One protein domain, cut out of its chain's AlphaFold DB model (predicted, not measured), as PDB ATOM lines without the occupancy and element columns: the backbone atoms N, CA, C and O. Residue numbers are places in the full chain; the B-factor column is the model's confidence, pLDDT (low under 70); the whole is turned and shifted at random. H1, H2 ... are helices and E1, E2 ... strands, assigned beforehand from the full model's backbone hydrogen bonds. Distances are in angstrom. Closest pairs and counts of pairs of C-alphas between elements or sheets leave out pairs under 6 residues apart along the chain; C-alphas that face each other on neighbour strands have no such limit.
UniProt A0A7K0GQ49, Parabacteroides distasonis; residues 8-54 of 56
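AT A GLANCE: This is residues 8 to 54 of the 56 residues of a protein of Parabacteroides distasonis (UniProt A0A7K0GQ49). A long, narrow ribbon of two antiparallel strands, E1 and E2, makes the body of this domain, with a loop region at each end of it. At one side of the ribbon E1 leads into a wide loop, residues 27 to 45, which holds the one short helix H1 and comes back into E2; at the opposite side the first printed residues, 8 to 17, make a loop beyond the place where E1 begins and E2 ends. The printed part has 47 residues, with two named strands and one named helix in the order E1, H1, E2 along the chain; the sheet has the order E1 - E2, antiparallel, and the class is mostly strand, though under half of the printed residues are in named elements. The whole is only just extended, close to loose, with a radius of gyration of the C-alphas of 14.7 A, and its outline is a rod that spans 43 by 18 by 12 A.

HOW THE PARTS SIT: The sheet has two strands, E1, residues 18 to 26, and E2, residues 46 to 53. They are antiparallel neighbours, with 160 degrees between their N-to-C directions. Near one end of the pair the C-alphas of Met 18 and Thr 53 face each other at 4.4 A. Farther along, the C-alphas of Tyr 23 and Val 49 face each other at 4.3 A, and at the other end those of Leu 26 and Ile 46 at 5.2 A. Backbone atoms are within hydrogen-bond range along the pair: for instance, N 19 and O 52 are 2.8 A apart, N 50 and O 22 are 2.9 A apart, and N 26 and O 46 are 2.8 A apart. E1 bends by 61 degrees at residue 21; there the C-alphas of Ser 21 and Ala 51 face each other at 5.6 A. Between the two strands in the chain comes H1, residues 35 to 38. A short link of 8 residues joins E1 to H1, and a short link of 7 residues joins H1 to E2. With 4 residues, H1 is too short for any pair of O of residue i and N of residue i+4 inside it; its 1 pair of O of residue i and N of residue i+3 is not within range.

IN THESE COORDINATES: E1 is the longest strand by residues, with 9, and measures 22.0 A from first to last C-alpha. It begins with C-alpha 18 at (19.525, 32.838, -7.459) and ends with C-alpha 26 at (11.360, 45.031, -23.909). E2 has 8 residues and measures 22.7 A; its last C-alpha, 53, is at (23.866, 33.340, -8.033). H1, 4 residues from Phe 35 to Asp 38, measures 5.2 A and begins with C-alpha 35 at (14.381, 35.980, -37.307).

THE WHOLE: The two C-alphas farthest apart are those of Ser 14 and Asn 32, 43.6 A; Ser 14 comes before E1 in the chain, and Asn 32 is in the link from E1 to H1. The C-alphas of the first and last printed residues, Glu 8 and Arg 54, are 10.6 A apart. The printed part runs from 8 to 54 without a cut, out of a full chain of 56 residues, and neither of its two links between named elements is long. The mean pLDDT of the printed part is 78.4. Low confidence, under 70, is found at residues 27 to 35, residue 37 and residues 39 to 43. The mean pLDDT is 86 for E1 and 87 for E2, against 69 for H1.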
ATOM      1  N   GLU A   8      12.899  28.918  -6.054       90.50
ATOM      2  CA  GLU A   8      14.363  28.994  -5.985       90.50
ATOM      3  C   GLU A   8      14.910  30.391  -6.323       90.50
ATOM      4  O   GLU A   8      16.064  30.682  -6.008       90.50
ATOM      5  N   PHE A   9      14.088  31.258  -6.924       89.44
ATOM      6  CA  PHE A   9      14.429  32.651  -7.229       89.44
ATOM      7  C   PHE A   9      13.919  33.655  -6.183       89.44
ATOM      8  O   PHE A   9      14.191  34.851  -6.291       89.44
ATOM      9  N   ASP A  10      13.153  33.195  -5.189       88.25
ATOM     10  CA  ASP A  10      12.598  34.057  -4.147       88.25
ATOM     11  C   ASP A  10      13.675  34.398  -3.112       88.25
ATOM     12  O   ASP A  10      14.132  33.528  -2.375       88.25
ATOM     13  N   CYS A  11      14.054  35.672  -3.009       84.62
ATOM     14  CA  CYS A  11      15.078  36.126  -2.069       84.62
ATOM     15  C   CYS A  11      14.708  35.896  -0.590       84.62
ATOM     16  O   CYS A  11      15.601  35.892   0.264       84.62
ATOM     17  N   GLN A  12      13.418  35.689  -0.289       87.00
ATOM     18  CA  GLN A  12      12.914  35.361   1.047       87.00
ATOM     19  C   GLN A  12      13.007  33.864   1.367       87.00
ATOM     20  O   GLN A  12      12.924  33.476   2.534       87.00
ATOM     21  N   ASN A  13      13.214  33.014   0.361       88.38
ATOM     22  CA  ASN A  13      13.427  31.590   0.557       88.38
ATOM     23  C   ASN A  13      14.882  31.323   0.973       88.38
ATOM     24  O   ASN A  13      15.832  31.673   0.271       88.38
ATOM     25  N   SER A  14      15.071  30.640   2.103       85.38
ATOM     26  CA  SER A  14      16.399  30.259   2.604       85.38
ATOM     27  C   SER A  14      17.170  29.344   1.652       85.38
ATOM     28  O   SER A  14      18.393  29.319   1.693       85.38
ATOM     29  N   SER A  15      16.459  28.600   0.803       87.94
ATOM     30  CA  SER A  15      17.041  27.715  -0.212       87.94
ATOM     31  C   SER A  15      17.084  28.363  -1.601       87.94
ATOM     32  O   SER A  15      17.135  27.658  -2.607       87.94
ATOM     33  N   SER A  16      17.006  29.694  -1.673       88.19
ATOM     34  CA  SER A  16      17.138  30.428  -2.929       88.19
ATOM     35  C   SER A  16      18.524  30.226  -3.534       88.19
ATOM     36  O   SER A  16      19.540  30.474  -2.885       88.19
ATOM     37  N   LEU A  17      18.549  29.779  -4.790       90.25
ATOM     38  CA  LEU A  17      19.775  29.543  -5.556       90.25
ATOM     39  C   LEU A  17      20.244  30.818  -6.258       90.25
ATOM     40  O   LEU A  17      21.441  31.043  -6.457       90.25
ATOM     41  N   MET A  18      19.286  31.643  -6.670       90.50
ATOM     42  CA  MET A  18      19.525  32.838  -7.459       90.50
ATOM     43  C   MET A  18      18.609  33.959  -6.996       90.50
ATOM     44  O   MET A  18      17.459  33.731  -6.644       90.50
ATOM     45  N   GLU A  19      19.114  35.183  -7.037       89.25
ATOM     46  CA  GLU A  19      18.372  36.376  -6.659       89.25
ATOM     47  C   GLU A  19      18.111  37.245  -7.884       89.25
ATOM     48  O   GLU A  19      19.015  37.504  -8.681       89.25
ATOM     49  N   ILE A  20      16.868  37.701  -8.025       89.88
ATOM     50  CA  ILE A  20      16.458  38.582  -9.114       89.88
ATOM     51  C   ILE A  20      16.850  40.016  -8.789       89.88
ATOM     52  O   ILE A  20      16.333  40.606  -7.845       89.88
ATOM     53  N   SER A  21      17.727  40.594  -9.603       89.19
ATOM     54  CA  SER A  21      18.163  41.983  -9.437       89.19
ATOM     55  C   SER A  21      17.353  42.964 -10.274       89.19
ATOM     56  O   SER A  21      17.188  44.117  -9.881       89.19
ATOM     57  N   SER A  22      16.843  42.534 -11.431       89.38
ATOM     58  CA  SER A  22      16.021  43.386 -12.289       89.38
ATOM     59  C   SER A  22      15.130  42.583 -13.228       89.38
ATOM     60  O   SER A  22      15.415  41.432 -13.563       89.38
ATOM     61  N   TYR A  23      14.058  43.224 -13.686       88.00
ATOM     62  CA  TYR A  23      13.274  42.776 -14.828       88.00
ATOM     63  C   TYR A  23      13.173  43.922 -15.832       88.00
ATOM     64  O   TYR A  23      13.107  45.091 -15.454       88.00
ATOM     65  N   THR A  24      13.170  43.589 -17.116       86.00
ATOM     66  CA  THR A  24      12.989  44.547 -18.205       86.00
ATOM     67  C   THR A  24      11.910  44.022 -19.130       86.00
ATOM     68  O   THR A  24      12.022  42.923 -19.670       86.00
ATOM     69  N   VAL A  25      10.860  44.817 -19.316       79.62
ATOM     70  CA  VAL A  25       9.920  44.611 -20.415       79.62
ATOM     71  C   VAL A  25      10.528  45.300 -21.626       79.62
ATOM     72  O   VAL A  25      10.662  46.523 -21.647       79.62
ATOM     73  N   LEU A  26      10.940  44.518 -22.615       74.69
ATOM     74  CA  LEU A  26      11.360  45.031 -23.909       74.69
ATOM     75  C   LEU A  26      10.086  45.387 -24.683       74.69
ATOM     76  O   LEU A  26       9.637  44.639 -25.545       74.69
ATOM     77  N   ASP A  27       9.487  46.531 -24.333       63.28
ATOM     78  CA  ASP A  27       8.258  47.090 -24.927       63.28
ATOM     79  C   ASP A  27       8.500  47.688 -26.325       63.28
ATOM     80  O   ASP A  27       7.950  48.709 -26.730       63.28
ATOM     81  N   HIS A  28       9.383  47.056 -27.089       59.75
ATOM     82  CA  HIS A  28       9.315  47.139 -28.529       59.75
ATOM     83  C   HIS A  28       8.428  45.978 -28.953       59.75
ATOM     84  O   HIS A  28       8.902  44.858 -29.128       59.75
ATOM     85  N   HIS A  29       7.131  46.248 -29.138       57.81
ATOM     86  CA  HIS A  29       6.353  45.489 -30.118       57.81
ATOM     87  C   HIS A  29       7.256  45.396 -31.346       57.81
ATOM     88  O   HIS A  29       7.668  46.451 -31.817       57.81
ATOM     89  N   LEU A  30       7.712  44.206 -31.747       61.59
ATOM     90  CA  LEU A  30       8.791  44.068 -32.728       61.59
ATOM     91  C   LEU A  30       8.350  44.736 -34.041       61.59
ATOM     92  O   LEU A  30       7.686  44.127 -34.876       61.59
ATOM     93  N   ILE A  31       8.654  46.026 -34.212       55.84
ATOM     94  CA  ILE A  31       8.291  46.796 -35.396       55.84
ATOM     95  C   ILE A  31       9.350  46.419 -36.423       55.84
ATOM     96  O   ILE A  31      10.363  47.101 -36.523       55.84
ATOM     97  N   ASN A  32       9.114  45.304 -37.124       65.69
ATOM     98  CA  ASN A  32      10.025  44.593 -38.034       65.69
ATOM     99  C   ASN A  32      10.802  43.430 -37.372       65.69
ATOM    100  O   ASN A  32      12.023  43.523 -37.232       65.69
ATOM    101  N   PRO A  33      10.115  42.332 -36.990       63.81
ATOM    102  CA  PRO A  33      10.772  41.164 -36.414       63.81
ATOM    103  C   PRO A  33      11.757  40.564 -37.427       63.81
ATOM    104  O   PRO A  33      11.405  40.270 -38.572       63.81
ATOM    105  N   SER A  34      13.005  40.386 -37.011       69.31
ATOM    106  CA  SER A  34      14.076  39.759 -37.778       69.31
ATOM    107  C   SER A  34      14.402  38.422 -37.136       69.31
ATOM    108  O   SER A  34      14.930  38.371 -36.031       69.31
ATOM    109  N   PHE A  35      14.137  37.322 -37.842       66.88
ATOM    110  CA  PHE A  35      14.381  35.980 -37.307       66.88
ATOM    111  C   PHE A  35      15.834  35.765 -36.844       66.88
ATOM    112  O   PHE A  35      16.058  35.075 -35.855       66.88
ATOM    113  N   GLU A  36      16.812  36.386 -37.513       73.12
ATOM    114  CA  GLU A  36      18.229  36.297 -37.127       73.12
ATOM    115  C   GLU A  36      18.513  36.870 -35.731       73.12
ATOM    116  O   GLU A  36      19.406  36.375 -35.046       73.12
ATOM    117  N   HIS A  37      17.756  37.883 -35.305       67.00
ATOM    118  CA  HIS A  37      17.957  38.562 -34.024       67.00
ATOM    119  C   HIS A  37      16.960  38.096 -32.961       67.00
ATOM    120  O   HIS A  37      17.338  37.891 -31.810       67.00
ATOM    121  N   ASP A  38      15.707  37.879 -33.356       70.00
ATOM    122  CA  ASP A  38      14.604  37.636 -32.429       70.00
ATOM    123  C   ASP A  38      14.378  36.140 -32.168       70.00
ATOM    124  O   ASP A  38      13.751  35.787 -31.171       70.00
ATOM    125  N   GLN A  39      14.876  35.255 -33.050       63.91
ATOM    126  CA  GLN A  39      14.653  33.792 -33.105       63.91
ATOM    127  C   GLN A  39      13.183  33.338 -33.184       63.91
ATOM    128  O   GLN A  39      12.893  32.273 -33.723       63.91
ATOM    129  N   PHE A  40      12.241  34.141 -32.698       64.88
ATOM    130  CA  PHE A  40      10.814  33.879 -32.658       64.88
ATOM    131  C   PHE A  40      10.072  35.168 -33.019       64.88
ATOM    132  O   PHE A  40      10.216  36.192 -32.359       64.88
ATOM    133  N   SER A  41       9.259  35.117 -34.076       64.44
ATOM    134  CA  SER A  41       8.337  36.210 -34.395       64.44
ATOM    135  C   SER A  41       7.120  36.087 -33.481       64.44
ATOM    136  O   SER A  41       6.348  35.134 -33.608       64.44
ATOM    137  N   THR A  42       6.980  37.008 -32.531       69.88
ATOM    138  CA  THR A  42       5.854  37.066 -31.594       69.88
ATOM    139  C   THR A  42       5.251  38.466 -31.584       69.88
ATOM    140  O   THR A  42       5.944  39.466 -31.755       69.88
ATOM    141  N   ASP A  43       3.935  38.527 -31.415       67.56
ATOM    142  CA  ASP A  43       3.148  39.738 -31.191       67.56
ATOM    143  C   ASP A  43       3.191  40.221 -29.728       67.56
ATOM    144  O   ASP A  43       2.679  41.300 -29.420       67.56
ATOM    145  N   HIS A  44       3.841  39.463 -28.837       70.88
ATOM    146  CA  HIS A  44       4.048  39.810 -27.435       70.88
ATOM    147  C   HIS A  44       5.432  40.422 -27.187       70.88
ATOM    148  O   HIS A  44       6.441  39.982 -27.735       70.88
ATOM    149  N   ALA A  45       5.484  41.429 -26.310       72.75
ATOM    150  CA  ALA A  45       6.738  42.008 -25.842       72.75
ATOM    151  C   ALA A  45       7.555  40.970 -25.055       72.75
ATOM    152  O   ALA A  45       7.014  40.199 -24.258       72.75
ATOM    153  N   ILE A  46       8.872  40.970 -25.250       78.44
ATOM    154  CA  ILE A  46       9.769  40.076 -24.516       78.44
ATOM    155  C   ILE A  46       9.947  40.625 -23.103       78.44
ATOM    156  O   ILE A  46      10.260  41.800 -22.909       78.44
ATOM    157  N   VAL A  47       9.804  39.763 -22.102       81.00
ATOM    158  CA  VAL A  47      10.115  40.109 -20.717       81.00
ATOM    159  C   VAL A  47      11.371  39.350 -20.300       81.00
ATOM    160  O   VAL A  47      11.403  38.122 -20.317       81.00
ATOM    161  N   ALA A  48      12.414  40.097 -19.951       85.88
ATOM    162  CA  ALA A  48      13.707  39.575 -19.536       85.88
ATOM    163  C   ALA A  48      13.929  39.807 -18.039       85.88
ATOM    164  O   ALA A  48      13.486  40.811 -17.478       85.88
ATOM    165  N   VAL A  49      14.649  38.891 -17.396       90.00
ATOM    166  CA  VAL A  49      14.980  38.960 -15.969       90.00
ATOM    167  C   VAL A  49      16.485  38.776 -15.805       90.00
ATOM    168  O   VAL A  49      17.071  37.877 -16.405       90.00
ATOM    169  N   THR A  50      17.123  39.626 -15.001       91.19
ATOM    170  CA  THR A  50      18.520  39.449 -14.589       91.19
ATOM    171  C   THR A  50      18.556  38.845 -13.196       91.19
ATOM    172  O   THR A  50      17.926  39.359 -12.270       91.19
ATOM    173  N   ALA A  51      19.307  37.756 -13.063       91.88
ATOM    174  CA  ALA A  51      19.509  37.061 -11.806       91.88
ATOM    175  C   ALA A  51      21.003  36.875 -11.528       91.88
ATOM    176  O   ALA A  51      21.804  36.740 -12.456       91.88
ATOM    177  N   HIS A  52      21.364  36.838 -10.250       90.69
ATOM    178  CA  HIS A  52      22.714  36.517  -9.795       90.69
ATOM    179  C   HIS A  52      22.671  35.290  -8.895       90.69
ATOM    180  O   HIS A  52      21.722  35.102  -8.136       90.69
ATOM    181  N   THR A  53      23.699  34.451  -8.969       89.56
ATOM    182  CA  THR A  53      23.866  33.340  -8.033       89.56
ATOM    183  C   THR A  53      24.084  33.884  -6.633       89.56
ATOM    184  O   THR A  53      24.888  34.797  -6.437       89.56
ATOM    185  N   ARG A  54      23.402  33.295  -5.654       81.31
ATOM    186  CA  ARG A  54      23.753  33.508  -4.255       81.31
ATOM    187  C   ARG A  54      25.001  32.677  -3.978       81.31
ATOM    188  O   ARG A  54      24.934  31.451  -3.996       81.31
TER     189      ARG A  54